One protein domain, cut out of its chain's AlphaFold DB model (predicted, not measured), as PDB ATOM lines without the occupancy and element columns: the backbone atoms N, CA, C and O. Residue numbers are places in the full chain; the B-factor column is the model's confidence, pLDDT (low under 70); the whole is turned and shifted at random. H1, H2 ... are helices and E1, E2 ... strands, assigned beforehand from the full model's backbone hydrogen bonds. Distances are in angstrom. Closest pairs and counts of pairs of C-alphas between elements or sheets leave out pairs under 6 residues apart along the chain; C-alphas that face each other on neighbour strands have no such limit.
ATOM      1  N   ARG A 434       8.598  30.395 -33.539       86.81
ATOM      2  CA  ARG A 434       9.337  31.661 -33.562       86.81
ATOM      3  C   ARG A 434       9.601  32.128 -34.981       86.81
ATOM      4  O   ARG A 434       9.765  31.311 -35.883       86.81
ATOM      5  N   LEU A 435       9.681  33.441 -35.154       90.31
ATOM      6  CA  LEU A 435      10.070  34.089 -36.398       90.31
ATOM      7  C   LEU A 435      11.140  35.149 -36.137       90.31
ATOM      8  O   LEU A 435      10.897  36.132 -35.439       90.31
ATOM      9  N   LYS A 436      12.305  34.985 -36.762       90.44
ATOM     10  CA  LYS A 436      13.355  36.009 -36.814       90.44
ATOM     11  C   LYS A 436      13.342  36.685 -38.178       90.44
ATOM     12  O   LYS A 436      13.203  36.014 -39.199       90.44
ATOM     13  N   LEU A 437      13.489  38.007 -38.184       90.06
ATOM     14  CA  LEU A 437      13.481  38.844 -39.384       90.06
ATOM     15  C   LEU A 437      14.758  39.684 -39.440       90.06
ATOM     16  O   LEU A 437      15.140  40.260 -38.424       90.06
ATOM     17  N   ASP A 438      15.391  39.765 -40.608       89.94
ATOM     18  CA  ASP A 438      16.579  40.589 -40.860       89.94
ATOM     19  C   ASP A 438      16.404  41.390 -42.170       89.94
ATOM     20  O   ASP A 438      16.447  40.818 -43.269       89.94
ATOM     21  N   PRO A 439      16.147  42.710 -42.083       88.62
ATOM     22  CA  PRO A 439      16.026  43.571 -43.251       88.62
ATOM     23  C   PRO A 439      17.406  43.941 -43.822       88.62
ATOM     24  O   PRO A 439      18.197  44.632 -43.179       88.62
ATOM     25  N   ASP A 440      17.650  43.575 -45.084       85.75
ATOM     26  CA  ASP A 440      18.887  43.859 -45.828       85.75
ATOM     27  C   ASP A 440      20.187  43.303 -45.188       85.75
ATOM     28  O   ASP A 440      21.258  43.875 -45.392       85.75
ATOM     29  N   ASN A 441      20.116  42.185 -44.451       82.56
ATOM     30  CA  ASN A 441      21.255  41.539 -43.767       82.56
ATOM     31  C   ASN A 441      21.997  42.465 -42.782       82.56
ATOM     32  O   ASN A 441      23.230  42.493 -42.738       82.56
ATOM     33  N   LYS A 442      21.255  43.263 -42.013       82.25
ATOM     34  CA  LYS A 442      21.792  44.155 -40.972       82.25
ATOM     35  C   LYS A 442      21.855  43.493 -39.592       82.25
ATOM     36  O   LYS A 442      22.303  44.140 -38.645       82.25
ATOM     37  N   GLY A 443      21.435  42.236 -39.488       83.38
ATOM     38  CA  GLY A 443      21.301  41.485 -38.246       83.38
ATOM     39  C   GLY A 443      19.833  41.252 -37.888       83.38
ATOM     40  O   GLY A 443      18.962  42.073 -38.183       83.38
ATOM     41  N   PHE A 444      19.556  40.119 -37.242       85.25
ATOM     42  CA  PHE A 444      18.200  39.755 -36.845       85.25
ATOM     43  C   PHE A 444      17.630  40.707 -35.786       85.25
ATOM     44  O   PHE A 444      18.309  41.173 -34.874       85.25
ATOM     45  N   GLU A 445      16.331  40.964 -35.891       82.62
ATOM     46  CA  GLU A 445      15.557  41.778 -34.955       82.62
ATOM     47  C   GLU A 445      15.289  41.018 -33.636       82.62
ATOM     48  O   GLU A 445      14.177  40.571 -33.366       82.62
ATOM     49  N   GLU A 446      16.319  40.851 -32.803       68.62
ATOM     50  CA  GLU A 446      16.310  39.946 -31.636       68.62
ATOM     51  C   GLU A 446      15.423  40.392 -30.457       68.62
ATOM     52  O   GLU A 446      15.033  39.568 -29.637       68.62
ATOM     53  N   ASN A 447      15.050  41.676 -30.374       78.88
ATOM     54  CA  ASN A 447      14.311  42.248 -29.234       78.88
ATOM     55  C   ASN A 447      12.867  42.669 -29.566       78.88
ATOM     56  O   ASN A 447      12.268  43.470 -28.846       78.88
ATOM     57  N   LYS A 448      12.296  42.186 -30.677       82.38
ATOM     58  CA  LYS A 448      10.945  42.568 -31.118       82.38
ATOM     59  C   LYS A 448       9.900  41.528 -30.719       82.38
ATOM     60  O   LYS A 448      10.097  40.331 -30.907       82.38
ATOM     61  N   ILE A 449       8.763  42.007 -30.217       84.75
ATOM     62  CA  ILE A 449       7.592  41.188 -29.878       84.75
ATOM     63  C   ILE A 449       6.533  41.377 -30.969       84.75
ATOM     64  O   ILE A 449       6.247  42.506 -31.376       84.75
ATOM     65  N   PHE A 450       5.963  40.270 -31.437       88.75
ATOM     66  CA  PHE A 450       4.877  40.259 -32.411       88.75
ATOM     67  C   PHE A 450       3.522  40.495 -31.739       88.75
ATOM     68  O   PHE A 450       3.274  40.028 -30.629       88.75
ATOM     69  N   ILE A 451       2.621  41.201 -32.425       87.56
ATOM     70  CA  ILE A 451       1.269  41.493 -31.928       87.56
ATOM     71  C   ILE A 451       0.251  40.765 -32.804       87.56
ATOM     72  O   ILE A 451       0.155  41.064 -33.994       87.56
ATOM     73  N   SER A 452      -0.514  39.834 -32.229       87.00
ATOM     74  CA  SER A 452      -1.589  39.119 -32.933       87.00
ATOM     75  C   SER A 452      -2.656  40.091 -33.452       87.00
ATOM     76  O   SER A 452      -3.078  41.011 -32.752       87.00
ATOM     77  N   VAL A 453      -3.096  39.905 -34.697       86.44
ATOM     78  CA  VAL A 453      -4.181  40.690 -35.298       86.44
ATOM     79  C   VAL A 453      -5.521  40.013 -35.007       86.44
ATOM     80  O   VAL A 453      -5.744  38.868 -35.393       86.44
ATOM     81  N   GLY A 454      -6.435  40.748 -34.366       79.81
ATOM     82  CA  GLY A 454      -7.790  40.270 -34.067       79.81
ATOM     83  C   GLY A 454      -7.862  39.232 -32.945       79.81
ATOM     84  O   GLY A 454      -8.788  38.429 -32.947       79.81
ATOM     85  N   ASP A 455      -6.874  39.215 -32.040       71.69
ATOM     86  CA  ASP A 455      -6.825  38.387 -30.822       71.69
ATOM     87  C   ASP A 455      -7.013  36.870 -31.037       71.69
ATOM     88  O   ASP A 455      -7.349  36.137 -30.113       71.69
ATOM     89  N   LYS A 456      -6.745  36.370 -32.255       75.06
ATOM     90  CA  LYS A 456      -6.855  34.935 -32.586       75.06
ATOM     91  C   LYS A 456      -5.840  34.056 -31.848       75.06
ATOM     92  O   LYS A 456      -6.113  32.886 -31.602       75.06
ATOM     93  N   VAL A 457      -4.671  34.609 -31.530       77.44
ATOM     94  CA  VAL A 457      -3.596  33.944 -30.784       77.44
ATOM     95  C   VAL A 457      -3.385  34.690 -29.470       77.44
ATOM     96  O   VAL A 457      -3.163  35.904 -29.485       77.44
ATOM     97  N   ASP A 458      -3.440  33.971 -28.345       78.44
ATOM     98  CA  ASP A 458      -3.130  34.540 -27.030       78.44
ATOM     99  C   ASP A 458      -1.619  34.785 -26.908       78.44
ATOM    100  O   ASP A 458      -0.817  33.849 -26.859       78.44
ATOM    101  N   MET A 459      -1.239  36.064 -26.866       80.06
ATOM    102  CA  MET A 459       0.154  36.511 -26.780       80.06
ATOM    103  C   MET A 459       0.621  36.786 -25.338       80.06
ATOM    104  O   MET A 459       1.701  37.350 -25.131       80.06
ATOM    105  N   LYS A 460      -0.166  36.427 -24.313       74.81
ATOM    106  CA  LYS A 460       0.191  36.674 -22.909       74.81
ATOM    107  C   LYS A 460       1.458  35.900 -22.521       74.81
ATOM    108  O   LYS A 460       1.486  34.676 -22.535       74.81
ATOM    109  N   GLY A 461       2.510  36.629 -22.139       72.62
ATOM    110  CA  GLY A 461       3.807  36.051 -21.758       72.62
ATOM    111  C   GLY A 461       4.771  35.775 -22.921       72.62
ATOM    112  O   GLY A 461       5.793  35.131 -22.693       72.62
ATOM    113  N   ALA A 462       4.480  36.261 -24.136       79.69
ATOM    114  CA  ALA A 462       5.362  36.105 -25.294       79.69
ATOM    115  C   ALA A 462       6.759  36.707 -25.082       79.69
ATOM    116  O   ALA A 462       6.897  37.844 -24.620       79.69
ATOM    117  N   LYS A 463       7.796  35.954 -25.466       83.31
ATOM    118  CA  LYS A 463       9.181  36.432 -25.558       83.31
ATOM    119  C   LYS A 463       9.426  37.054 -26.944       83.31
ATOM    120  O   LYS A 463       8.625  36.854 -27.861       83.31
ATOM    121  N   PRO A 464      10.516  37.822 -27.133       83.94
ATOM    122  CA  PRO A 464      10.901  38.288 -28.460       83.94
ATOM    123  C   PRO A 464      10.967  37.140 -29.478       83.94
ATOM    124  O   PRO A 464      11.352  36.025 -29.132       83.94
ATOM    125  N   ALA A 465      10.583  37.431 -30.720       84.56
ATOM    126  CA  ALA A 465      10.443  36.483 -31.830       84.56
ATOM    127  C   ALA A 465       9.312  35.436 -31.728       84.56
ATOM    128  O   ALA A 465       9.046  34.771 -32.728       84.56
ATOM    129  N   ASP A 466       8.608  35.292 -30.601       85.19
ATOM    130  CA  ASP A 466       7.488  34.346 -30.504       85.19
ATOM    131  C   ASP A 466       6.302  34.815 -31.369       85.19
ATOM    132  O   ASP A 466       5.810  35.936 -31.218       85.19
ATOM    133  N   LEU A 467       5.812  33.941 -32.255       84.00
ATOM    134  CA  LEU A 467       4.508  34.095 -32.917       84.00
ATOM    135  C   LEU A 467       3.406  33.368 -32.146       84.00
ATOM    136  O   LEU A 467       2.255  33.795 -32.139       84.00
ATOM    137  N   MET A 468       3.764  32.266 -31.491       77.56
ATOM    138  CA  MET A 468       2.862  31.464 -30.671       77.56
ATOM    139  C   MET A 468       3.583  31.107 -29.367       77.56
ATOM    140  O   MET A 468       4.397  30.187 -29.378       77.56
ATOM    141  N   PRO A 469       3.351  31.848 -28.267       62.19
ATOM    142  CA  PRO A 469       4.129  31.716 -27.030       62.19
ATOM    143  C   PRO A 469       3.643  30.593 -26.105       62.19
ATOM    144  O   PRO A 469       4.381  30.144 -25.232       62.19
ATOM    145  N   SER A 470       2.403  30.139 -26.287       59.38
ATOM    146  CA  SER A 470       1.811  29.008 -25.577       59.38
ATOM    147  C   SER A 470       1.403  27.926 -26.569       59.38
ATOM    148  O   SER A 470       1.219  28.181 -27.763       59.38
ATOM    149  N   ALA A 471       1.287  26.696 -26.075       53.78
ATOM    150  CA  ALA A 471       0.964  25.539 -26.889       53.78
ATOM    151  C   ALA A 471      -0.539  25.521 -27.243       53.78
ATOM    152  O   ALA A 471      -1.331  24.761 -26.692       53.78
ATOM    153  N   LEU A 472      -0.944  26.428 -28.132       53.62
ATOM    154  CA  LEU A 472      -2.278  26.471 -28.724       53.62
ATOM    155  C   LEU A 472      -2.377  25.405 -29.819       53.62
ATOM    156  O   LEU A 472      -1.463  25.251 -30.628       53.62
ATOM    157  N   ALA A 473      -3.498  24.682 -29.866       52.75
ATOM    158  CA  ALA A 473      -3.744  23.692 -30.905       52.75
ATOM    159  C   ALA A 473      -3.858  24.384 -32.277       52.75
ATOM    160  O   ALA A 473      -4.919  24.908 -32.619       52.75
ATOM    161  N   LEU A 474      -2.778  24.360 -33.072       58.75
ATOM    162  CA  LEU A 474      -2.762  24.769 -34.490       58.75
ATOM    163  C   LEU A 474      -3.912  24.127 -35.290       58.75
ATOM    164  O   LEU A 474      -4.411  24.740 -36.230       58.75
ATOM    165  N   ASN A 475      -4.402  22.961 -34.848       57.69
ATOM    166  CA  ASN A 475      -5.596  22.293 -35.374       57.69
ATOM    167  C   ASN A 475      -6.837  23.189 -35.465       57.69
ATOM    168  O   ASN A 475      -7.609  23.055 -36.408       57.69
ATOM    169  N   ASN A 476      -7.032  24.122 -34.530       62.62
ATOM    170  CA  ASN A 476      -8.200  25.008 -34.554       62.62
ATOM    171  C   ASN A 476      -8.122  26.069 -35.670       62.62
ATOM    172  O   ASN A 476      -9.112  26.746 -35.946       62.62
ATOM    173  N   PHE A 477      -6.954  26.218 -36.306       71.00
ATOM    174  CA  PHE A 477      -6.656  27.252 -37.296       71.00
ATOM    175  C   PHE A 477      -6.179  26.678 -38.639       71.00
ATOM    176  O   PHE A 477      -5.651  27.418 -39.471       71.00
ATOM    177  N   ILE A 478      -6.377  25.377 -38.879       76.81
ATOM    178  CA  ILE A 478      -6.053  24.746 -40.163       76.81
ATOM    179  C   ILE A 478      -6.825  25.430 -41.290       76.81
ATOM    180  O   ILE A 478      -8.011  25.737 -41.160       76.81
ATOM    181  N   ASN A 479      -6.123  25.701 -42.391       78.56
ATOM    182  CA  ASN A 479      -6.608  26.448 -43.550       78.56
ATOM    183  C   ASN A 479      -7.082  27.888 -43.237       78.56
ATOM    184  O   ASN A 479      -7.666  28.539 -44.106       78.56
ATOM    185  N   GLN A 480      -6.804  28.428 -42.042       85.38
ATOM    186  CA  GLN A 480      -7.118  29.812 -41.678       85.38
ATOM    187  C   GLN A 480      -5.847  30.680 -41.633       85.38
ATOM    188  O   GLN A 480      -4.821  30.243 -41.114       85.38
ATOM    189  N   PRO A 481      -5.889  31.935 -42.123       87.56
ATOM    190  CA  PRO A 481      -4.754  32.843 -42.021       87.56
ATOM    191  C   PRO A 481      -4.619  33.398 -40.595       87.56
ATOM    192  O   PRO A 481      -5.537  34.050 -40.073       87.56
ATOM    193  N   LEU A 482      -3.452  33.179 -39.990       88.75
ATOM    194  CA  LEU A 482      -3.018  33.820 -38.747       88.75
ATOM    195  C   LEU A 482      -2.111  35.004 -39.080       88.75
ATOM    196  O   LEU A 482      -1.276  34.894 -39.974       88.75
ATOM    197  N   GLN A 483      -2.287  36.141 -38.401       91.31
ATOM    198  CA  GLN A 483      -1.585  37.386 -38.718       91.31
ATOM    199  C   GLN A 483      -0.975  38.039 -37.479       91.31
ATOM    200  O   GLN A 483      -1.630  38.149 -36.442       91.31
ATOM    201  N   TRP A 484       0.241  38.567 -37.628       91.94
ATOM    202  CA  TRP A 484       0.963  39.291 -36.587       91.94
ATOM    203  C   TRP A 484       1.595  40.571 -37.120       91.94
ATOM    204  O   TRP A 484       2.229  40.571 -38.172       91.94
ATOM    205  N   LYS A 485       1.468  41.670 -36.376       90.75
ATOM    206  CA  LYS A 485       2.111  42.955 -36.671       90.75
ATOM    207  C   LYS A 485       3.446  43.074 -35.947       90.75
ATOM    208  O   LYS A 485       3.556  42.729 -34.772       90.75
ATOM    209  N   ILE A 486       4.435  43.625 -36.641       91.06
ATOM    210  CA  ILE A 486       5.761  43.952 -36.114       91.06
ATOM    211  C   ILE A 486       6.272  45.248 -36.750       91.06
ATOM    212  O   ILE A 486       5.908  45.593 -37.874       91.06
ATOM    213  N   ARG A 487       7.134  45.973 -36.031       89.19
ATOM    214  CA  ARG A 487       7.851  47.136 -36.562       89.19
ATOM    215  C   ARG A 487       9.361  46.901 -36.526       89.19
ATOM    216  O   ARG A 487       9.962  46.885 -35.447       89.19
ATOM    217  N   LEU A 488       9.944  46.741 -37.709       85.94
ATOM    218  CA  LEU A 488      11.380  46.575 -37.949       85.94
ATOM    219  C   LEU A 488      12.140  47.870 -37.609       85.94
ATOM    220  O   LEU A 488      11.568  48.960 -37.671       85.94
ATOM    221  N   ASN A 489      13.431  47.783 -37.274       85.38
ATOM    222  CA  ASN A 489      14.257  48.973 -37.021       85.38
ATOM    223  C   ASN A 489      14.545  49.761 -38.302       85.38
ATOM    224  O   ASN A 489      14.734  50.976 -38.260       85.38
ATOM    225  N   SER A 490      14.564  49.085 -39.455       84.12
ATOM    226  CA  SER A 490      14.662  49.732 -40.760       84.12
ATOM    227  C   SER A 490      13.834  48.987 -41.814       84.12
ATOM    228  O   SER A 490      13.706  47.768 -41.720       84.12
ATOM    229  N   PRO A 491      13.251  49.690 -42.803       83.25
ATOM    230  CA  PRO A 491      12.515  49.043 -43.887       83.25
ATOM    231  C   PRO A 491      13.463  48.239 -44.801       83.25
ATOM    232  O   PRO A 491      14.547  48.747 -45.110       83.25
ATOM    233  N   PRO A 492      13.064  47.041 -45.277       83.06
ATOM    234  CA  PRO A 492      13.871  46.228 -46.189       83.06
ATOM    235  C   PRO A 492      13.838  46.805 -47.611       83.06
ATOM    236  O   PRO A 492      12.812  46.759 -48.296       83.06
ATOM    237  N   LYS A 493      14.961  47.361 -48.075       80.19
ATOM    238  CA  LYS A 493      15.056  48.033 -49.384       80.19
ATOM    239  C   LYS A 493      15.340  47.079 -50.542       80.19
ATOM    240  O   LYS A 493      15.013  47.405 -51.681       80.19
ATOM    241  N   SER A 494      15.992  45.952 -50.275       80.06
ATOM    242  CA  SER A 494      16.441  44.999 -51.291       80.06
ATOM    243  C   SER A 494      15.961  43.574 -51.041       80.06
ATOM    244  O   SER A 494      15.557  42.897 -51.993       80.06
ATOM    245  N   HIS A 495      15.960  43.126 -49.788       84.75
ATOM    246  CA  HIS A 495      15.412  41.836 -49.385       84.75
ATOM    247  C   HIS A 495      15.103  41.808 -47.887       84.75
ATOM    248  O   HIS A 495      15.633  42.595 -47.102       84.75
ATOM    249  N   LEU A 496      14.237  40.877 -47.495       88.19
ATOM    250  CA  LEU A 496      13.982  40.517 -46.105       88.19
ATOM    251  C   LEU A 496      14.372  39.053 -45.915       88.19
ATOM    252  O   LEU A 496      13.830  38.175 -46.593       88.19
ATOM    253  N   THR A 497      15.287  38.805 -44.985       89.75
ATOM    254  CA  THR A 497      15.628  37.454 -44.544       89.75
ATOM    255  C   THR A 497      14.694  37.054 -43.398       89.75
ATOM    256  O   THR A 497      14.435  37.857 -42.500       89.75
ATOM    257  N   TYR A 498      14.146  35.841 -43.433       91.44
ATOM    258  CA  TYR A 498      13.165  35.327 -42.481       91.44
ATOM    259  C   TYR A 498      13.454  33.871 -42.097       91.44
ATOM    260  O   TYR A 498      13.690  33.016 -42.954       91.44
ATOM    261  N   VAL A 499      13.400  33.579 -40.799       89.75
ATOM    262  CA  VAL A 499      13.673  32.244 -40.248       89.75
ATOM    263  C   VAL A 499      12.559  31.854 -39.285       89.75
ATOM    264  O   VAL A 499      12.371  32.510 -38.261       89.75
ATOM    265  N   PHE A 500      11.837  30.787 -39.622       88.38
ATOM    266  CA  PHE A 500      10.867  30.125 -38.757       88.38
ATOM    267  C   PHE A 500      11.545  28.977 -38.019       88.38
ATOM    268  O   PHE A 500      12.165  28.124 -38.654       88.38
ATOM    269  N   SER A 501      11.409  28.931 -36.699       83.94
ATOM    270  CA  SER A 501      12.082  27.914 -35.889       83.94
ATOM    271  C   SER A 501      11.302  27.504 -34.642       83.94
ATOM    272  O   SER A 501      10.352  28.179 -34.221       83.94
ATOM    273  N   LYS A 502      11.705  26.377 -34.049       76.88
ATOM    274  CA  LYS A 502      11.235  25.903 -32.741       76.88
ATOM    275  C   LYS A 502      12.081  26.524 -31.614       76.88
ATOM    276  O   LYS A 502      13.290  26.660 -31.790       76.88
ATOM    277  N   PRO A 503      11.504  26.874 -30.446       67.31
ATOM    278  CA  PRO A 503      12.297  27.314 -29.301       67.31
ATOM    279  C   PRO A 503      13.258  26.217 -28.825       67.31
ATOM    280  O   PRO A 503      12.811  25.119 -28.493       67.31
ATOM    281  N   SER A 504      14.552  26.530 -28.727       59.66
ATOM    282  CA  SER A 504      15.536  25.712 -28.002       59.66
ATOM    283  C   SER A 504      15.871  26.351 -26.649       59.66
ATOM    284  O   SER A 504      16.082  27.563 -26.561       59.66
ATOM    285  N   GLU A 505      15.926  25.552 -25.576       52.44
ATOM    286  CA  GLU A 505      16.411  26.000 -24.257       52.44
ATOM    287  C   GLU A 505      17.932  25.803 -24.080       52.44
ATOM    288  O   GLU A 505      18.490  26.293 -23.101       52.44
ATOM    289  N   GLN A 506      18.623  25.124 -25.010       48.56
ATOM    290  CA  GLN A 506      20.028  24.699 -24.842       48.56
ATOM    291  C   GLN A 506      20.978  25.038 -26.014       48.56
ATOM    292  O   GLN A 506      22.130  24.612 -25.997       48.56
ATOM    293  N   GLY A 507      20.556  25.856 -26.984       51.53
ATOM    294  CA  GLY A 507      21.388  26.281 -28.123       51.53
ATOM    295  C   GLY A 507      20.924  25.706 -29.467       51.53
ATOM    296  O   GLY A 507      20.313  24.643 -29.487       51.53
ATOM    297  N   GLU A 508      21.175  26.493 -30.528       55.62
ATOM    298  CA  GLU A 508      20.678  26.447 -31.925       55.62
ATOM    299  C   GLU A 508      19.190  26.072 -32.110       55.62
ATOM    300  O   GLU A 508      18.761  24.948 -31.876       55.62
ATOM    301  N   ASP A 509      18.378  27.051 -32.532       63.03
ATOM    302  CA  ASP A 509      16.960  26.828 -32.834       63.03
ATOM    303  C   ASP A 509      16.816  25.927 -34.079       63.03
ATOM    304  O   ASP A 509      17.414  26.216 -35.118       63.03
ATOM    305  N   ASP A 510      15.985  24.885 -34.000       74.06
ATOM    306  CA  ASP A 510      15.677  24.006 -35.137       74.06
ATOM    307  C   ASP A 510      14.804  24.751 -36.160       74.06
ATOM    308  O   ASP A 510      13.728  25.260 -35.822       74.06
ATOM    309  N   VAL A 511      15.294  24.884 -37.394       81.81
ATOM    310  CA  VAL A 511      14.727  25.765 -38.422       81.81
ATOM    311  C   VAL A 511      13.785  24.988 -39.336       81.81
ATOM    312  O   VAL A 511      14.197  24.054 -40.013       81.81
ATOM    313  N   TYR A 512      12.536  25.439 -39.456       81.00
ATOM    314  CA  TYR A 512      11.547  24.815 -40.338       81.00
ATOM    315  C   TYR A 512      11.777  25.148 -41.820       81.00
ATOM    316  O   TYR A 512      11.647  24.292 -42.691       81.00
ATOM    317  N   ASN A 513      12.126  26.397 -42.141       85.38
ATOM    318  CA  ASN A 513      12.254  26.870 -43.524       85.38
ATOM    319  C   ASN A 513      13.706  26.860 -44.038       85.38
ATOM    320  O   ASN A 513      14.181  27.851 -44.588       85.38
ATOM    321  N   VAL A 514      14.423  25.741 -43.877       76.94
ATOM    322  CA  VAL A 514      15.840  25.613 -44.293       76.94
ATOM    323  C   VAL A 514      16.038  25.890 -45.789       76.94
ATOM    324  O   VAL A 514      17.034  26.484 -46.189       76.94
ATOM    325  N   GLU A 515      15.077  25.500 -46.630       74.38
ATOM    326  CA  GLU A 515      15.212  25.603 -48.087       74.38
ATOM    327  C   GLU A 515      15.172  27.032 -48.640       74.38
ATOM    328  O   GLU A 515      15.670  27.278 -49.740       74.38
ATOM    329  N   SER A 516      14.503  27.963 -47.954       82.44
ATOM    330  CA  SER A 516      14.418  29.354 -48.396       82.44
ATOM    331  C   SER A 516      14.074  30.281 -47.242       82.44
ATOM    332  O   SER A 516      13.047  30.137 -46.573       82.44
ATOM    333  N   GLN A 517      14.940  31.272 -47.063       88.12
ATOM    334  CA  GLN A 517      14.892  32.229 -45.964       88.12
ATOM    335  C   GLN A 517      14.929  33.672 -46.458       88.12
ATOM    336  O   GLN A 517      15.113  34.569 -45.655       88.12
ATOM    337  N   VAL A 518      14.801  33.936 -47.761       86.44
ATOM    338  CA  VAL A 518      14.931  35.294 -48.307       86.44
ATOM    339  C   VAL A 518      13.778  35.588 -49.255       86.44
ATOM    340  O   VAL A 518      13.517  34.823 -50.181       86.44
ATOM    341  N   VAL A 519      13.113  36.725 -49.049       85.88
ATOM    342  CA  VAL A 519      12.225  37.332 -50.047       85.88
ATOM    343  C   VAL A 519      12.865  38.602 -50.596       85.88
ATOM    344  O   VAL A 519      13.289  39.480 -49.844       85.88
ATOM    345  N   HIS A 520      12.937  38.720 -51.920       81.00
ATOM    346  CA  HIS A 520      13.451  39.923 -52.570       81.00
ATOM    347  C   HIS A 520      12.369  41.004 -52.625       81.00
ATOM    348  O   HIS A 520      11.253  40.757 -53.073       81.00
ATOM    349  N   THR A 521      12.711  42.217 -52.192       68.75
ATOM    350  CA  THR A 521      11.805  43.377 -52.167       68.75
ATOM    351  C   THR A 521      12.074  44.346 -53.329       68.75
ATOM    352  O   THR A 521      11.666  45.503 -53.302       68.75
ATOM    353  N   ARG A 522      12.760  43.893 -54.388       57.69
ATOM    354  CA  ARG A 522      13.091  44.713 -55.563       57.69
ATOM    355  C   ARG A 522      11.904  44.765 -56.520       57.69
ATOM    356  O   ARG A 522      11.678  43.785 -57.205       57.69
ATOM    357  N   ASP A 523      11.166  45.880 -56.502       53.66
ATOM    358  CA  ASP A 523      10.377  46.436 -57.622       53.66
ATOM    359  C   ASP A 523       9.555  47.650 -57.139       53.66
ATOM    360  O   ASP A 523       8.434  47.482 -56.669       53.66
ATOM    361  N   ASN A 524      10.117  48.871 -57.212       53.16
ATOM    362  CA  ASN A 524       9.455  50.199 -57.105       53.16
ATOM    363  C   ASN A 524       8.320  50.407 -56.063       53.16
ATOM    364  O   ASN A 524       7.523  51.340 -56.179       53.16
ATOM    365  N   LYS A 525       8.249  49.592 -55.011       59.75
ATOM    366  CA  LYS A 525       7.255  49.660 -53.934       59.75
ATOM    367  C   LYS A 525       7.933  50.200 -52.678       59.75
ATOM    368  O   LYS A 525       8.948  49.672 -52.240       59.75
ATOM    369  N   HIS A 526       7.400  51.271 -52.090       61.25
ATOM    370  CA  HIS A 526       7.880  51.746 -50.792       61.25
ATOM    371  C   HIS A 526       7.461  50.754 -49.700       61.25
ATOM    372  O   HIS A 526       6.269  50.576 -49.434       61.25
ATOM    373  N   PHE A 527       8.450  50.103 -49.093       70.12
ATOM    374  CA  PHE A 527       8.278  49.225 -47.941       70.12
ATOM    375  C   PHE A 527       8.454  50.042 -46.658       70.12
ATOM    376  O   PHE A 527       9.428  50.784 -46.521       70.12
ATOM    377  N   ASP A 528       7.493  49.943 -45.741       71.12
ATOM    378  CA  ASP A 528       7.571  50.560 -44.415       71.12
ATOM    379  C   ASP A 528       8.300  49.611 -43.444       71.12
ATOM    380  O   ASP A 528       8.379  48.401 -43.647       71.12
ATOM    381  N   SER A 529       8.828  50.183 -42.367       80.88
ATOM    382  CA  SER A 529       9.246  49.480 -41.155       80.88
ATOM    383  C   SER A 529       8.116  48.666 -40.512       80.88
ATOM    384  O   SER A 529       8.391  47.669 -39.848       80.88
ATOM    385  N   SER A 530       6.856  49.074 -40.689       85.75
ATOM    386  CA  SER A 530       5.692  48.340 -40.182       85.75
ATOM    387  C   SER A 530       5.294  47.218 -41.144       85.75
ATOM    388  O   SER A 530       4.963  47.466 -42.300       85.75
ATOM    389  N   LEU A 531       5.290  45.985 -40.645       88.25
ATOM    390  CA  LEU A 531       5.049  44.765 -41.408       88.25
ATOM    391  C   LEU A 531       3.985  43.915 -40.703       88.25
ATOM    392  O   LEU A 531       4.006  43.762 -39.483       88.25
ATOM    393  N   THR A 532       3.066  43.338 -41.472       90.88
ATOM    394  CA  THR A 532       2.195  42.253 -41.004       90.88
ATOM    395  C   THR A 532       2.668  40.944 -41.620       90.88
ATOM    396  O   THR A 532       2.750  40.827 -42.839       90.88
ATOM    397  N   VAL A 533       2.979  39.963 -40.786       91.44
ATOM    398  CA  VAL A 533       3.295  38.601 -41.214       91.44
ATOM    399  C   VAL A 533       2.026  37.773 -41.135       91.44
ATOM    400  O   VAL A 533       1.338  37.809 -40.120       91.44
ATOM    401  N   GLN A 534       1.723  37.030 -42.191       92.12
ATOM    402  CA  GLN A 534       0.649  36.051 -42.233       92.12
ATOM    403  C   GLN A 534       1.236  34.649 -42.400       92.12
ATOM    404  O   GLN A 534       2.163  34.465 -43.185       92.12
ATOM    405  N   LEU A 535       0.676  33.666 -41.700       89.81
ATOM    406  CA  LEU A 535       0.985  32.251 -41.884       89.81
ATOM    407  C   LEU A 535      -0.322  31.472 -42.043       89.81
ATOM    408  O   LEU A 535      -1.224  31.607 -41.216       89.81
ATOM    409  N   THR A 536      -0.412  30.658 -43.093       88.56
ATOM    410  CA  THR A 536      -1.515  29.708 -43.294       88.56
ATOM    411  C   THR A 536      -0.945  28.298 -43.316       88.56
ATOM    412  O   THR A 536      -0.034  28.030 -44.099       88.56
ATOM    413  N   VAL A 537      -1.477  27.408 -42.479       82.75
ATOM    414  CA  VAL A 537      -1.057  25.999 -42.402       82.75
ATOM    415  C   VAL A 537      -2.169  25.113 -42.958       82.75
ATOM    416  O   VAL A 537      -3.320  25.226 -42.531       82.75
ATOM    417  N   SER A 538      -1.836  24.276 -43.937       78.19
ATOM    418  CA  SER A 538      -2.750  23.317 -44.564       78.19
ATOM    419  C   SER A 538      -2.842  22.004 -43.777       78.19
ATOM    420  O   SER A 538      -2.005  21.728 -42.919       78.19
ATOM    421  N   GLU A 539      -3.869  21.195 -44.059       67.25
ATOM    422  CA  GLU A 539      -4.122  19.900 -43.391       67.25
ATOM    423  C   GLU A 539      -2.942  18.922 -43.470       67.25
ATOM    424  O   GLU A 539      -2.744  18.115 -42.567       67.25
ATOM    425  N   ASP A 540      -2.137  19.020 -44.526       65.06
ATOM    426  CA  ASP A 540      -0.953  18.195 -44.767       65.06
ATOM    427  C   ASP A 540       0.313  18.694 -44.041       65.06
ATOM    428  O   ASP A 540       1.393  18.138 -44.232       65.06
ATOM    429  N   GLY A 541       0.202  19.753 -43.231       68.19
ATOM    430  CA  GLY A 541       1.325  20.386 -42.535       68.19
ATOM    431  C   GLY A 541       2.146  21.360 -43.376       68.19
ATOM    432  O   GLY A 541       3.149  21.895 -42.895       68.19
ATOM    433  N   THR A 542       1.719  21.670 -44.603       81.62
ATOM    434  CA  THR A 542       2.355  22.710 -45.417       81.62
ATOM    435  C   THR A 542       2.024  24.101 -44.869       81.62
ATOM    436  O   THR A 542       0.869  24.527 -44.871       81.62
ATOM    437  N   ALA A 543       3.042  24.858 -44.459       84.69
ATOM    438  CA  ALA A 543       2.929  26.232 -43.983       84.69
ATOM    439  C   ALA A 543       3.357  27.239 -45.061       84.69
ATOM    440  O   ALA A 543       4.432  27.131 -45.659       84.69
ATOM    441  N   LYS A 544       2.516  28.248 -45.311       91.06
ATOM    442  CA  LYS A 544       2.728  29.291 -46.327       91.06
ATOM    443  C   LYS A 544       2.838  30.672 -45.672       91.06
ATOM    444  O   LYS A 544       1.821  31.182 -45.194       91.06
ATOM    445  N   PRO A 545       4.041  31.277 -45.625       92.56
ATOM    446  CA  PRO A 545       4.231  32.612 -45.072       92.56
ATOM    447  C   PRO A 545       3.976  33.714 -46.111       92.56
ATOM    448  O   PRO A 545       4.345  33.604 -47.282       92.56
ATOM    449  N   THR A 546       3.400  34.829 -45.672       92.00
ATOM    450  CA  THR A 546       3.157  36.018 -46.497       92.00
ATOM    451  C   THR A 546       3.499  37.285 -45.716       92.00
ATOM    452  O   THR A 546       3.119  37.443 -44.559       92.00
ATOM    453  N   PHE A 547       4.201  38.217 -46.355       90.31
ATOM    454  CA  PHE A 547       4.681  39.466 -45.771       90.31
ATOM    455  C   PHE A 547       3.918  40.653 -46.370       90.31
ATOM    456  O   PHE A 547       4.032  40.952 -47.559       90.31
ATOM    457  N   ILE A 548       3.117  41.329 -45.549       88.56
ATOM    458  CA  ILE A 548       2.188  42.393 -45.945       88.56
ATOM    459  C   ILE A 548       2.683  43.725 -45.372       88.56
ATOM    460  O   ILE A 548       2.540  44.004 -44.182       88.56
ATOM    461  N   TYR A 549       3.238  44.573 -46.230       82.25
ATOM    462  CA  TYR A 549       3.785  45.885 -45.858       82.25
ATOM    463  C   TYR A 549       2.769  47.015 -46.010       82.25
ATOM    464  O   TYR A 549       2.847  48.038 -45.340       82.25
ATOM    465  N   LYS A 550       1.800  46.833 -46.908       80.06
ATOM    466  CA  LYS A 550       0.670  47.742 -47.076       80.06
ATOM    467  C   LYS A 550      -0.555  46.915 -47.413       80.06
ATOM    468  O   LYS A 550      -0.540  46.203 -48.417       80.06
ATOM    469  N   GLN A 551      -1.591  46.991 -46.581       76.19
ATOM    470  CA  GLN A 551      -2.835  46.289 -46.873       76.19
ATOM    471  C   GLN A 551      -3.483  46.878 -48.135       76.19
ATOM    472  O   GLN A 551      -3.497  48.102 -48.297       76.19
ATOM    473  N   PRO A 552      -3.990  46.029 -49.044       74.19
ATOM    474  CA  PRO A 552      -4.791  46.495 -50.160       74.19
ATOM    475  C   PRO A 552      -6.097  47.079 -49.622       74.19
ATOM    476  O   PRO A 552      -6.710  46.511 -48.720       74.19
ATOM    477  N   ASN A 553      -6.531  48.203 -50.184       72.50
ATOM    478  CA  ASN A 553      -7.853  48.749 -49.906       72.50
ATOM    479  C   ASN A 553      -8.583  48.963 -51.232       72.50
ATOM    480  O   ASN A 553      -8.296  49.914 -51.965       72.50
ATOM    481  N   ALA A 554      -9.494  48.038 -51.538       65.62
ATOM    482  CA  ALA A 554     -10.239  48.019 -52.788       65.62
ATOM    483  C   ALA A 554     -11.197  49.216 -52.921       65.62
ATOM    484  O   ALA A 554     -11.371  49.715 -54.028       65.62
ATOM    485  N   GLU A 555     -11.746  49.729 -51.812       68.06
ATOM    486  CA  GLU A 555     -12.657  50.887 -51.820       68.06
ATOM    487  C   GLU A 555     -11.949  52.198 -52.196       68.06
ATOM    488  O   GLU A 555     -12.563  53.086 -52.781       68.06
ATOM    489  N   PHE A 556     -10.645  52.309 -51.920       65.12
ATOM    490  CA  PHE A 556      -9.846  53.510 -52.197       65.12
ATOM    491  C   PHE A 556      -8.830  53.317 -53.340       65.12
ATOM    492  O   PHE A 556      -7.946  54.152 -53.526       65.12
ATOM    493  N   GLY A 557      -8.920  52.215 -54.098       59.88
ATOM    494  CA  GLY A 557      -8.042  51.935 -55.244       59.88
ATOM    495  C   GLY A 557      -6.560  51.749 -54.889       59.88
ATOM    496  O   GLY A 557      -5.689  51.918 -55.741       59.88
ATOM    497  N   VAL A 558      -6.247  51.424 -53.630       69.38
ATOM    498  CA  VAL A 558      -4.866  51.300 -53.150       69.38
ATOM    499  C   VAL A 558      -4.385  49.862 -53.319       69.38
ATOM    500  O   VAL A 558      -4.827  48.963 -52.600       69.38
ATOM    501  N   SER A 559      -3.430  49.647 -54.229       66.75
ATOM    502  CA  SER A 559      -2.747  48.358 -54.380       66.75
ATOM    503  C   SER A 559      -1.929  48.025 -53.128       66.75
ATOM    504  O   SER A 559      -1.140  48.849 -52.654       66.75
ATOM    505  N   GLY A 560      -2.105  46.814 -52.599       71.56
ATOM    506  CA  GLY A 560      -1.325  46.315 -51.469       71.56
ATOM    507  C   GLY A 560       0.120  45.990 -51.856       71.56
ATOM    508  O   GLY A 560       0.407  45.619 -52.995       71.56
ATOM    509  N   ASN A 561       1.029  46.093 -50.888       80.38
ATOM    510  CA  ASN A 561       2.410  45.631 -51.018       80.38
ATOM    511  C   ASN A 561       2.539  44.320 -50.243       80.38
ATOM    512  O   ASN A 561       2.744  44.334 -49.028       80.38
ATOM    513  N   ILE A 562       2.359  43.208 -50.956       84.50
ATOM    514  CA  ILE A 562       2.347  41.844 -50.421       84.50
ATOM    515  C   ILE A 562       3.441  41.044 -51.126       84.50
ATOM    516  O   ILE A 562       3.563  41.122 -52.349       84.50
ATOM    517  N   VAL A 563       4.228  40.297 -50.356       86.31
ATOM    518  CA  VAL A 563       5.276  39.401 -50.857       86.31
ATOM    519  C   VAL A 563       5.079  38.028 -50.229       86.31
ATOM    520  O   VAL A 563       5.011  37.908 -49.006       86.31
ATOM    521  N   GLU A 564       4.974  36.989 -51.049       87.44
ATOM    522  CA  GLU A 564       4.828  35.610 -50.581       87.44
ATOM    523  C   GLU A 564       6.203  34.970 -50.366       87.44
ATOM    524  O   GLU A 564       7.099  35.104 -51.200       87.44
ATOM    525  N   GLY A 565       6.379  34.298 -49.228       85.88
ATOM    526  CA  GLY A 565       7.550  33.467 -48.976       85.88
ATOM    527  C   GLY A 565       7.348  32.047 -49.505       85.88
ATOM    528  O   GLY A 565       6.229  31.620 -49.794       85.88
ATOM    529  N   LYS A 566       8.441  31.287 -49.616       86.88
ATOM    530  CA  LYS A 566       8.372  29.876 -50.022       86.88
ATOM    531  C   LYS A 566       7.666  29.054 -48.937       86.88
ATOM    532  O   LYS A 566       7.940  29.239 -47.750       86.88
ATOM    533  N   ALA A 567       6.787  28.147 -49.358       87.31
ATOM    534  CA  ALA A 567       6.142  27.188 -48.468       87.31
ATOM    535  C   ALA A 567       7.169  26.224 -47.853       87.31
ATOM    536  O   ALA A 567       8.158  25.879 -48.502       87.31
ATOM    537  N   PHE A 568       6.918  25.784 -46.625       83.62
ATOM    538  CA  PHE A 568       7.750  24.815 -45.911       83.62
ATOM    539  C   PHE A 568       6.872  23.855 -45.105       83.62
ATOM    540  O   PHE A 568       5.722  24.171 -44.803       83.62
ATOM    541  N   ALA A 569       7.396  22.677 -44.777       77.50
ATOM    542  CA  ALA A 569       6.676  21.701 -43.969       77.50
ATOM    543  C   ALA A 569       6.897  21.978 -42.478       77.50
ATOM    544  O   ALA A 569       8.024  22.211 -42.042       77.50
ATOM    545  N   ILE A 570       5.819  21.935 -41.702       71.50
ATOM    546  CA  ILE A 570       5.870  21.830 -40.244       71.50
ATOM    547  C   ILE A 570       5.421  20.412 -39.905       71.50
ATOM    548  O   ILE A 570       4.445  19.926 -40.473       71.50
TER     549      ILE A 570
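AT A GLANCE: This is residues 434 to 570 of the 905 residues of an uncharacterized protein of Pseudomonas sp. LS-2 (UniProt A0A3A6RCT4). With little regular structure, this is a small sandwich: antiparallel sheet E1 E4 E5 partly face to face with twisted antiparallel sheet E3 E6 E7 E8, long loops around. The printed part has 137 residues, of which 51 are in named elements, in the order E1 E2 H1 E3 E4 E5 E6 E7 E8; the class is mostly strand, with 47 of those 51 residues in strands. It is compact, radius of gyration of the C-alphas 14.8 A, spanning 42 by 34 by 28 A.

HOW THE PARTS SIT: E1, residues 434 to 439, is antiparallel to E4, residues 495 to 501; N 436 and O 499, 2.9 A, are within hydrogen-bond range. E5, residues 518 to 520, forms a hairpin with E4, N 496 to O 519 2.9 A. E2, residues 466 to 468, pairs with no named strand. E3, residues 481 to 487, is antiparallel to E6, residues 530 to 537, N 484 to O 533 2.8 A. E6, E7, residues 542 to 550, and E8, residues 561 to 564, form a meander, successive antiparallel neighbours; N 534 to O 546 is 2.8 A, N 563 to O 547 2.9 A. The closest C-alphas of E5 and E8, Val 519 and Val 563, are 7.3 A apart. H1, residues 474 to 477, too short for O i to N i+4 pairs, is only just not on E3's sheet, with 4 C-alpha pairs within 10 A.

IN THESE COORDINATES: E1 begins at C-alpha 434 (9.337, 31.661, -33.562); E7 is 25.1 A long; E8 ends at C-alpha 564 (4.828, 35.610, -50.581).

THE WHOLE: The printed part has no cut. Links E1 to E2 and E4 to E5 are long. The pLDDT is under 70 in 31 residues, among them 469 to 476.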